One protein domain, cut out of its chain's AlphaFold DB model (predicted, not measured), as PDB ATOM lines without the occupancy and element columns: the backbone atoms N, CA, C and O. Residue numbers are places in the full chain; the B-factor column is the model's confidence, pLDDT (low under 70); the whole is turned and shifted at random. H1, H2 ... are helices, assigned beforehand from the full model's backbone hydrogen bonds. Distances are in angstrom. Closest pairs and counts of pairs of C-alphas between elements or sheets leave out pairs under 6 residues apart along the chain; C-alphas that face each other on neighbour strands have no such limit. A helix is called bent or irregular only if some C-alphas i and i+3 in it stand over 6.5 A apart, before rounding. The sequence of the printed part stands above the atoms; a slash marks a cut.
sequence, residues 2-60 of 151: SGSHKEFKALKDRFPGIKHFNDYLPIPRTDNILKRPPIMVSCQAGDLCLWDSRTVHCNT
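This is residues 2 to 60 of the 151 residues of a protein of Amorphochlora amoebiformis (UniProt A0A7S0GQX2). This is a loose chain of loops with little regular structure: one irregular helix, H1, a four-residue helix, H2, near its first residue, and two long unnamed stretches. One of these, residues 36 to 60, goes out and folds back, and its residues 42 to 48 stick out. The printed part has 59 residues, with H1 then H2 and no named strand; the class is all helix, with 15 residues in helices. It is loose, with a radius of gyration of the C-alphas of 13.0 A, and elongated, spanning 40 by 25 by 20 A.

Find C-alpha 4 at (-41.002, 31.604, 10.379); from there H1, residues 4 to 14, runs 14.0 A to C-alpha 14 at (-54.493, 29.188, 13.129). It is irregular: C-alphas 6 and 9 are 7.9 A apart. H2, residues 32 to 35, measures 5.3 A and ends at C-alpha 35, (-45.081, 42.283, 14.061).

Look at Ser 4 and Ile 33: H1 and H2 are close but not clearly touching, and these closest C-alphas are 7.8 A apart. In H1, 4 of 7 O i to N i+4 pairs are within hydrogen-bond range; H2 is too short for such a pair.

The C-alphas farthest apart, those of Gly 17 and Ala 45, are 40.4 A apart. The printed part has no cut, and the link from H1 to H2, 17 residues, is long. Residues 16 to 22 are under 70 in pLDDT.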
ATOM      1  N   SER A   2     -37.638  36.117   9.600       95.19
ATOM      2  CA  SER A   2     -36.630  35.121  10.000       95.19
ATOM      3  C   SER A   2     -37.239  34.032  10.894       95.19
ATOM      4  O   SER A   2     -38.117  34.317  11.707       95.19
ATOM      5  N   GLY A   3     -36.829  32.777  10.694       95.88
ATOM      6  CA  GLY A   3     -37.284  31.618  11.477       95.88
ATOM      7  C   GLY A   3     -38.731  31.151  11.260       95.88
ATOM      8  O   GLY A   3     -39.086  30.077  11.735       95.88
ATOM      9  N   SER A   4     -39.559  31.890  10.512       96.38
ATOM     10  CA  SER A   4     -41.002  31.604  10.379       96.38
ATOM     11  C   SER A   4     -41.344  30.243   9.754       96.38
ATOM     12  O   SER A   4     -42.403  29.692  10.043       96.38
ATOM     13  N   HIS A   5     -40.439  29.645   8.971       95.75
ATOM     14  CA  HIS A   5     -40.607  28.288   8.432       95.75
ATOM     15  C   HIS A   5     -40.764  27.216   9.525       95.75
ATOM     16  O   HIS A   5     -41.371  26.173   9.278       95.75
ATOM     17  N   LYS A   6     -40.261  27.468  10.744       96.31
ATOM     18  CA  LYS A   6     -40.401  26.561  11.896       96.31
ATOM     19  C   LYS A   6     -41.815  26.564  12.489       96.31
ATOM     20  O   LYS A   6     -42.172  25.647  13.216       96.31
ATOM     21  N   GLU A   7     -42.631  27.563  12.156       94.12
ATOM     22  CA  GLU A   7     -43.985  27.753  12.695       94.12
ATOM     23  C   GLU A   7     -45.082  27.395  11.689       94.12
ATOM     24  O   GLU A   7     -46.259  27.630  11.951       94.12
ATOM     25  N   PHE A   8     -44.723  26.813  10.541       90.38
ATOM     26  CA  PHE A   8     -45.656  26.546   9.446       90.38
ATOM     27  C   PHE A   8     -46.896  25.753   9.870       90.38
ATOM     28  O   PHE A   8     -48.011  26.123   9.518       90.38
ATOM     29  N   LYS A   9     -46.716  24.695  10.676       89.31
ATOM     30  CA  LYS A   9     -47.832  23.897  11.205       89.31
ATOM     31  C   LYS A   9     -48.767  24.758  12.063       89.31
ATOM     32  O   LYS A   9     -49.952  24.837  11.779       89.31
ATOM     33  N   ALA A  10     -48.209  25.493  13.025       91.31
ATOM     34  CA  ALA A  10     -48.974  26.388  13.890       91.31
ATOM     35  C   ALA A  10     -49.650  27.540  13.122       91.31
ATOM     36  O   ALA A  10     -50.691  28.034  13.541       91.31
ATOM     37  N   LEU A  11     -49.071  28.010  12.012       89.06
ATOM     38  CA  LEU A  11     -49.709  28.985  11.121       89.06
ATOM     39  C   LEU A  11     -50.893  28.370  10.371       89.06
ATOM     40  O   LEU A  11     -51.939  29.001  10.279       89.06
ATOM     41  N   LYS A  12     -50.750  27.140   9.867       84.69
ATOM     42  CA  LYS A  12     -51.835  26.423   9.191       84.69
ATOM     43  C   LYS A  12     -53.022  26.198  10.130       84.69
ATOM     44  O   LYS A  12     -54.154  26.490   9.756       84.69
ATOM     45  N   ASP A  13     -52.744  25.761  11.356       87.69
ATOM     46  CA  ASP A  13     -53.767  25.452  12.360       87.69
ATOM     47  C   ASP A  13     -54.516  26.712  12.844       87.69
ATOM     48  O   ASP A  13     -55.688  26.638  13.204       87.69
ATOM     49  N   ARG A  14     -53.873  27.890  12.797       86.50
ATOM     50  CA  ARG A  14     -54.493  29.188  13.129       86.50
ATOM     51  C   ARG A  14     -55.524  29.663  12.109       86.50
ATOM     52  O   ARG A  14     -56.375  30.484  12.449       86.50
ATOM     53  N   PHE A  15     -55.452  29.175  10.871       81.00
ATOM     54  CA  PHE A  15     -56.301  29.630   9.772       81.00
ATOM     55  C   PHE A  15     -57.076  28.476   9.115       81.00
ATOM     56  O   PHE A  15     -56.960  28.273   7.904       81.00
ATOM     57  N   PRO A  16     -57.915  27.741   9.874       68.38
ATOM     58  CA  PRO A  16     -58.585  26.535   9.380       68.38
ATOM     59  C   PRO A  16     -59.584  26.810   8.239       68.38
ATOM     60  O   PRO A  16     -59.951  25.893   7.512       68.38
ATOM     61  N   GLY A  17     -60.021  28.066   8.069       63.00
ATOM     62  CA  GLY A  17     -60.979  28.493   7.040       63.00
ATOM     63  C   GLY A  17     -60.362  29.119   5.784       63.00
ATOM     64  O   GLY A  17     -61.096  29.454   4.852       63.00
ATOM     65  N   ILE A  18     -59.038  29.300   5.723       62.59
ATOM     66  CA  ILE A  18     -58.397  29.762   4.490       62.59
ATOM     67  C   ILE A  18     -58.372  28.571   3.540       62.59
ATOM     68  O   ILE A  18     -57.609  27.630   3.757       62.59
ATOM     69  N   LYS A  19     -59.201  28.613   2.482       55.56
ATOM     70  CA  LYS A  19     -59.072  27.693   1.345       55.56
ATOM     71  C   LYS A  19     -57.607  27.708   0.940       55.56
ATOM     72  O   LYS A  19     -57.115  28.720   0.444       55.56
ATOM     73  N   HIS A  20     -56.916  26.606   1.203       53.91
ATOM     74  CA  HIS A  20     -55.564  26.415   0.728       53.91
ATOM     75  C   HIS A  20     -55.646  26.487  -0.797       53.91
ATOM     76  O   HIS A  20     -56.092  25.548  -1.451       53.91
ATOM     77  N   PHE A  21     -55.272  27.623  -1.384       54.69
ATOM     78  CA  PHE A  21     -54.738  27.581  -2.732       54.69
ATOM     79  C   PHE A  21     -53.519  26.686  -2.567       54.69
ATOM     80  O   PHE A  21     -52.624  27.064  -1.821       54.69
ATOM     81  N   ASN A  22     -53.553  25.469  -3.113       65.38
ATOM     82  CA  ASN A  22     -52.631  24.369  -2.787       65.38
ATOM     83  C   ASN A  22     -51.134  24.762  -2.728       65.38
ATOM     84  O   ASN A  22     -50.345  24.059  -2.105       65.38
ATOM     85  N   ASP A  23     -50.765  25.898  -3.321       77.38
ATOM     86  CA  ASP A  23     -49.414  26.432  -3.445       77.38
ATOM     87  C   ASP A  23     -48.977  27.426  -2.341       77.38
ATOM     88  O   ASP A  23     -47.774  27.617  -2.167       77.38
ATOM     89  N   TYR A  24     -49.883  28.095  -1.604       83.44
ATOM     90  CA  TYR A  24     -49.492  29.118  -0.610       83.44
ATOM     91  C   TYR A  24     -50.501  29.336   0.534       83.44
ATOM     92  O   TYR A  24     -51.698  29.083   0.409       83.44
ATOM     93  N   LEU A  25     -50.006  29.867   1.662       86.19
ATOM     94  CA  LEU A  25     -50.808  30.263   2.827       86.19
ATOM     95  C   LEU A  25     -50.772  31.793   3.004       86.19
ATOM     96  O   LEU A  25     -49.751  32.322   3.450       86.19
ATOM     97  N   PRO A  26     -51.850  32.528   2.676       88.06
ATOM     98  CA  PRO A  26     -51.910  33.958   2.950       88.06
ATOM     99  C   PRO A  26     -51.967  34.219   4.461       88.06
ATOM    100  O   PRO A  26     -52.741  33.594   5.183       88.06
ATOM    101  N   ILE A  27     -51.158  35.169   4.932       89.56
ATOM    102  CA  ILE A  27     -51.110  35.574   6.341       89.56
ATOM    103  C   ILE A  27     -51.944  36.851   6.527       89.56
ATOM    104  O   ILE A  27     -51.638  37.862   5.884       89.56
ATOM    105  N   PRO A  28     -52.979  36.854   7.390       88.94
ATOM    106  CA  PRO A  28     -53.741  38.058   7.709       88.94
ATOM    107  C   PRO A  28     -52.847  39.170   8.255       88.94
ATOM    108  O   PRO A  28     -51.959  38.926   9.070       88.94
ATOM    109  N   ARG A  29     -53.129  40.418   7.861       89.56
ATOM    110  CA  ARG A  29     -52.365  41.604   8.299       89.56
ATOM    111  C   ARG A  29     -52.347  41.794   9.820       89.56
ATOM    112  O   ARG A  29     -51.456  42.455  10.335       89.56
ATOM    113  N   THR A  30     -53.331  41.233  10.517       89.94
ATOM    114  CA  THR A  30     -53.480  41.293  11.973       89.94
ATOM    115  C   THR A  30     -52.674  40.229  12.720       89.94
ATOM    116  O   THR A  30     -52.567  40.319  13.943       89.94
ATOM    117  N   ASP A  31     -52.100  39.228  12.036       92.56
ATOM    118  CA  ASP A  31     -51.371  38.154  12.711       92.56
ATOM    119  C   ASP A  31     -50.071  38.659  13.349       92.56
ATOM    120  O   ASP A  31     -49.287  39.405  12.753       92.56
ATOM    121  N   ASN A  32     -49.810  38.195  14.572       94.38
ATOM    122  CA  ASN A  32     -48.646  38.602  15.355       94.38
ATOM    123  C   ASN A  32     -47.306  38.270  14.680       94.38
ATOM    124  O   ASN A  32     -46.311  38.933  14.976       94.38
ATOM    125  N   ILE A  33     -47.245  37.296  13.764       94.69
ATOM    126  CA  ILE A  33     -46.002  36.973  13.049       94.69
ATOM    127  C   ILE A  33     -45.492  38.148  12.208       94.69
ATOM    128  O   ILE A  33     -44.281  38.290  12.033       94.69
ATOM    129  N   LEU A  34     -46.395  39.017  11.738       94.25
ATOM    130  CA  LEU A  34     -46.058  40.201  10.947       94.25
ATOM    131  C   LEU A  34     -45.561  41.376  11.802       94.25
ATOM    132  O   LEU A  34     -45.029  42.333  11.250       94.25
ATOM    133  N   LYS A  35     -45.680  41.300  13.136       94.75
ATOM    134  CA  LYS A  35     -45.081  42.283  14.061       94.75
ATOM    135  C   LYS A  35     -43.570  42.099  14.213       94.75
ATOM    136  O   LYS A  35     -42.892  42.975  14.738       94.75
ATOM    137  N   ARG A  36     -43.032  40.953  13.783       95.31
ATOM    138  CA  ARG A  36     -41.588  40.697  13.799       95.31
ATOM    139  C   ARG A  36     -40.908  41.514  12.699       95.31
ATOM    140  O   ARG A  36     -41.463  41.607  11.603       95.31
ATOM    141  N   PRO A  37     -39.699  42.049  12.937       94.25
ATOM    142  CA  PRO A  37     -39.002  42.834  11.930       94.25
ATOM    143  C   PRO A  37     -38.722  41.974  10.683       94.25
ATOM    144  O   PRO A  37     -38.132  40.890  10.795       94.25
ATOM    145  N   PRO A  38     -39.161  42.402   9.484       93.12
ATOM    146  CA  PRO A  38     -38.791  41.728   8.253       93.12
ATOM    147  C   PRO A  38     -37.314  41.984   7.941       93.12
ATOM    148  O   PRO A  38     -36.762  43.028   8.272       93.12
ATOM    149  N   ILE A  39     -36.688  41.028   7.257       93.12
ATOM    150  CA  ILE A  39     -35.350  41.199   6.692       93.12
ATOM    151  C   ILE A  39     -35.525  41.451   5.200       93.12
ATOM    152  O   ILE A  39     -36.154  40.644   4.511       93.12
ATOM    153  N   MET A  40     -34.982  42.568   4.718       91.38
ATOM    154  CA  MET A  40     -34.865  42.841   3.291       91.38
ATOM    155  C   MET A  40     -33.571  42.211   2.789       91.38
ATOM    156  O   MET A  40     -32.490  42.582   3.238       91.38
ATOM    157  N   VAL A  41     -33.685  41.254   1.873       91.56
ATOM    158  CA  VAL A  41     -32.515  40.650   1.237       91.56
ATOM    159  C   VAL A  41     -32.088  41.543   0.077       91.56
ATOM    160  O   VAL A  41     -32.863  41.766  -0.854       91.56
ATOM    161  N   SER A  42     -30.876  42.082   0.158       90.38
ATOM    162  CA  SER A  42     -30.238  42.808  -0.936       90.38
ATOM    163  C   SER A  42     -29.402  41.838  -1.762       90.38
ATOM    164  O   SER A  42     -28.622  41.077  -1.199       90.38
ATOM    165  N   CYS A  43     -29.571  41.884  -3.082       90.69
ATOM    166  CA  CYS A  43     -28.860  41.044  -4.040       90.69
ATOM    167  C   CYS A  43     -28.227  41.925  -5.119       90.69
ATOM    168  O   CYS A  43     -28.833  42.917  -5.542       90.69
ATOM    169  N   GLN A  44     -27.047  41.540  -5.586       91.94
ATOM    170  CA  GLN A  44     -26.436  42.027  -6.816       91.94
ATOM    171  C   GLN A  44     -26.819  41.126  -8.000       91.94
ATOM    172  O   GLN A  44     -27.422  40.061  -7.838       91.94
ATOM    173  N   ALA A  45     -26.504  41.567  -9.219       92.25
ATOM    174  CA  ALA A  45     -26.702  40.741 -10.404       92.25
ATOM    175  C   ALA A  45     -25.860  39.457 -10.295       92.25
ATOM    176  O   ALA A  45     -24.656  39.527 -10.083       92.25
ATOM    177  N   GLY A  46     -26.509  38.299 -10.450       93.50
ATOM    178  CA  GLY A  46     -25.877  36.982 -10.316       93.50
ATOM    179  C   GLY A  46     -26.064  36.315  -8.950       93.50
ATOM    180  O   GLY A  46     -25.887  35.103  -8.856       93.50
ATOM    181  N   ASP A  47     -26.493  37.052  -7.920       95.88
ATOM    182  CA  ASP A  47     -26.749  36.463  -6.605       95.88
ATOM    183  C   ASP A  47     -27.970  35.536  -6.626       95.88
ATOM    184  O   ASP A  47     -29.024  35.852  -7.189       95.88
ATOM    185  N   LEU A  48     -27.854  34.410  -5.920       95.00
ATOM    186  CA  LEU A  48     -28.946  33.471  -5.696       95.00
ATOM    187  C   LEU A  48     -29.466  33.596  -4.259       95.00
ATOM    188  O   LEU A  48     -28.794  33.218  -3.302       95.00
ATOM    189  N   CYS A  49     -30.695  34.090  -4.106       94.38
ATOM    190  CA  CYS A  49     -31.392  34.122  -2.822       94.38
ATOM    191  C   CYS A  49     -32.220  32.844  -2.642       94.38
ATOM    192  O   CYS A  49     -33.137  32.587  -3.422       94.38
ATOM    193  N   LEU A  50     -31.912  32.058  -1.607       94.50
ATOM    194  CA  LEU A  50     -32.611  30.816  -1.278       94.50
ATOM    195  C   LEU A  50     -33.359  30.940   0.046       94.50
ATOM    196  O   LEU A  50     -32.844  31.489   1.020       94.50
ATOM    197  N   TRP A  51     -34.563  30.377   0.101       94.00
ATOM    198  CA  TRP A  51     -35.344  30.275   1.329       94.00
ATOM    199  C   TRP A  51     -36.159  28.980   1.364       94.00
ATOM    200  O   TRP A  51     -36.521  28.419   0.333       94.00
ATOM    201  N   ASP A  52     -36.464  28.508   2.574       94.06
ATOM    202  CA  ASP A  52     -37.408  27.407   2.784       94.06
ATOM    203  C   ASP A  52     -38.811  27.853   2.349       94.06
ATOM    204  O   ASP A  52     -39.264  28.922   2.771       94.06
ATOM    205  N   SER A  53     -39.513  27.041   1.549       91.44
ATOM    206  CA  SER A  53     -40.824  27.378   0.968       91.44
ATOM    207  C   SER A  53     -41.911  27.694   2.000       91.44
ATOM    208  O   SER A  53     -42.905  28.338   1.669       91.44
ATOM    209  N   ARG A  54     -41.717  27.307   3.266       92.12
ATOM    210  CA  ARG A  54     -42.614  27.605   4.391       92.12
ATOM    211  C   ARG A  54     -42.330  28.952   5.059       92.12
ATOM    212  O   ARG A  54     -43.045  29.347   5.979       92.12
ATOM    213  N   THR A  55     -41.265  29.643   4.659       95.44
ATOM    214  CA  THR A  55     -40.886  30.946   5.215       95.44
ATOM    215  C   THR A  55     -41.914  31.999   4.816       95.44
ATOM    216  O   THR A  55     -42.182  32.196   3.632       95.44
ATOM    217  N   VAL A  56     -42.440  32.745   5.789       95.12
ATOM    218  CA  VAL A  56     -43.281  33.918   5.522       95.12
ATOM    219  C   VAL A  56     -42.423  34.992   4.861       95.12
ATOM    220  O   VAL A  56     -41.478  35.511   5.469       95.12
ATOM    221  N   HIS A  57     -42.763  35.335   3.625       94.56
ATOM    222  CA  HIS A  57     -42.060  36.312   2.803       94.56
ATOM    223  C   HIS A  57     -43.055  37.114   1.962       94.56
ATOM    224  O   HIS A  57     -44.223  36.746   1.829       94.56
ATOM    225  N   CYS A  58     -42.597  38.232   1.412       92.56
ATOM    226  CA  CYS A  58     -43.364  39.028   0.469       92.56
ATOM    227  C   CYS A  58     -42.423  39.770  -0.479       92.56
ATOM    228  O   CYS A  58     -41.260  40.024  -0.161       92.56
ATOM    229  N   ASN A  59     -42.957  40.153  -1.635       88.69
ATOM    230  CA  ASN A  59     -42.267  41.057  -2.537       88.69
ATOM    231  C   ASN A  59     -42.476  42.496  -2.071       88.69
ATOM    232  O   ASN A  59     -43.601  42.919  -1.818       88.69
ATOM    233  N   THR A  60     -41.392  43.262  -2.013       82.12
ATOM    234  CA  THR A  60     -41.464  44.721  -1.867       82.12
ATOM    235  C   THR A  60     -41.440  45.340  -3.268       82.12
ATOM    236  O   THR A  60     -40.659  44.867  -4.103       82.12
TER     237      THR A  60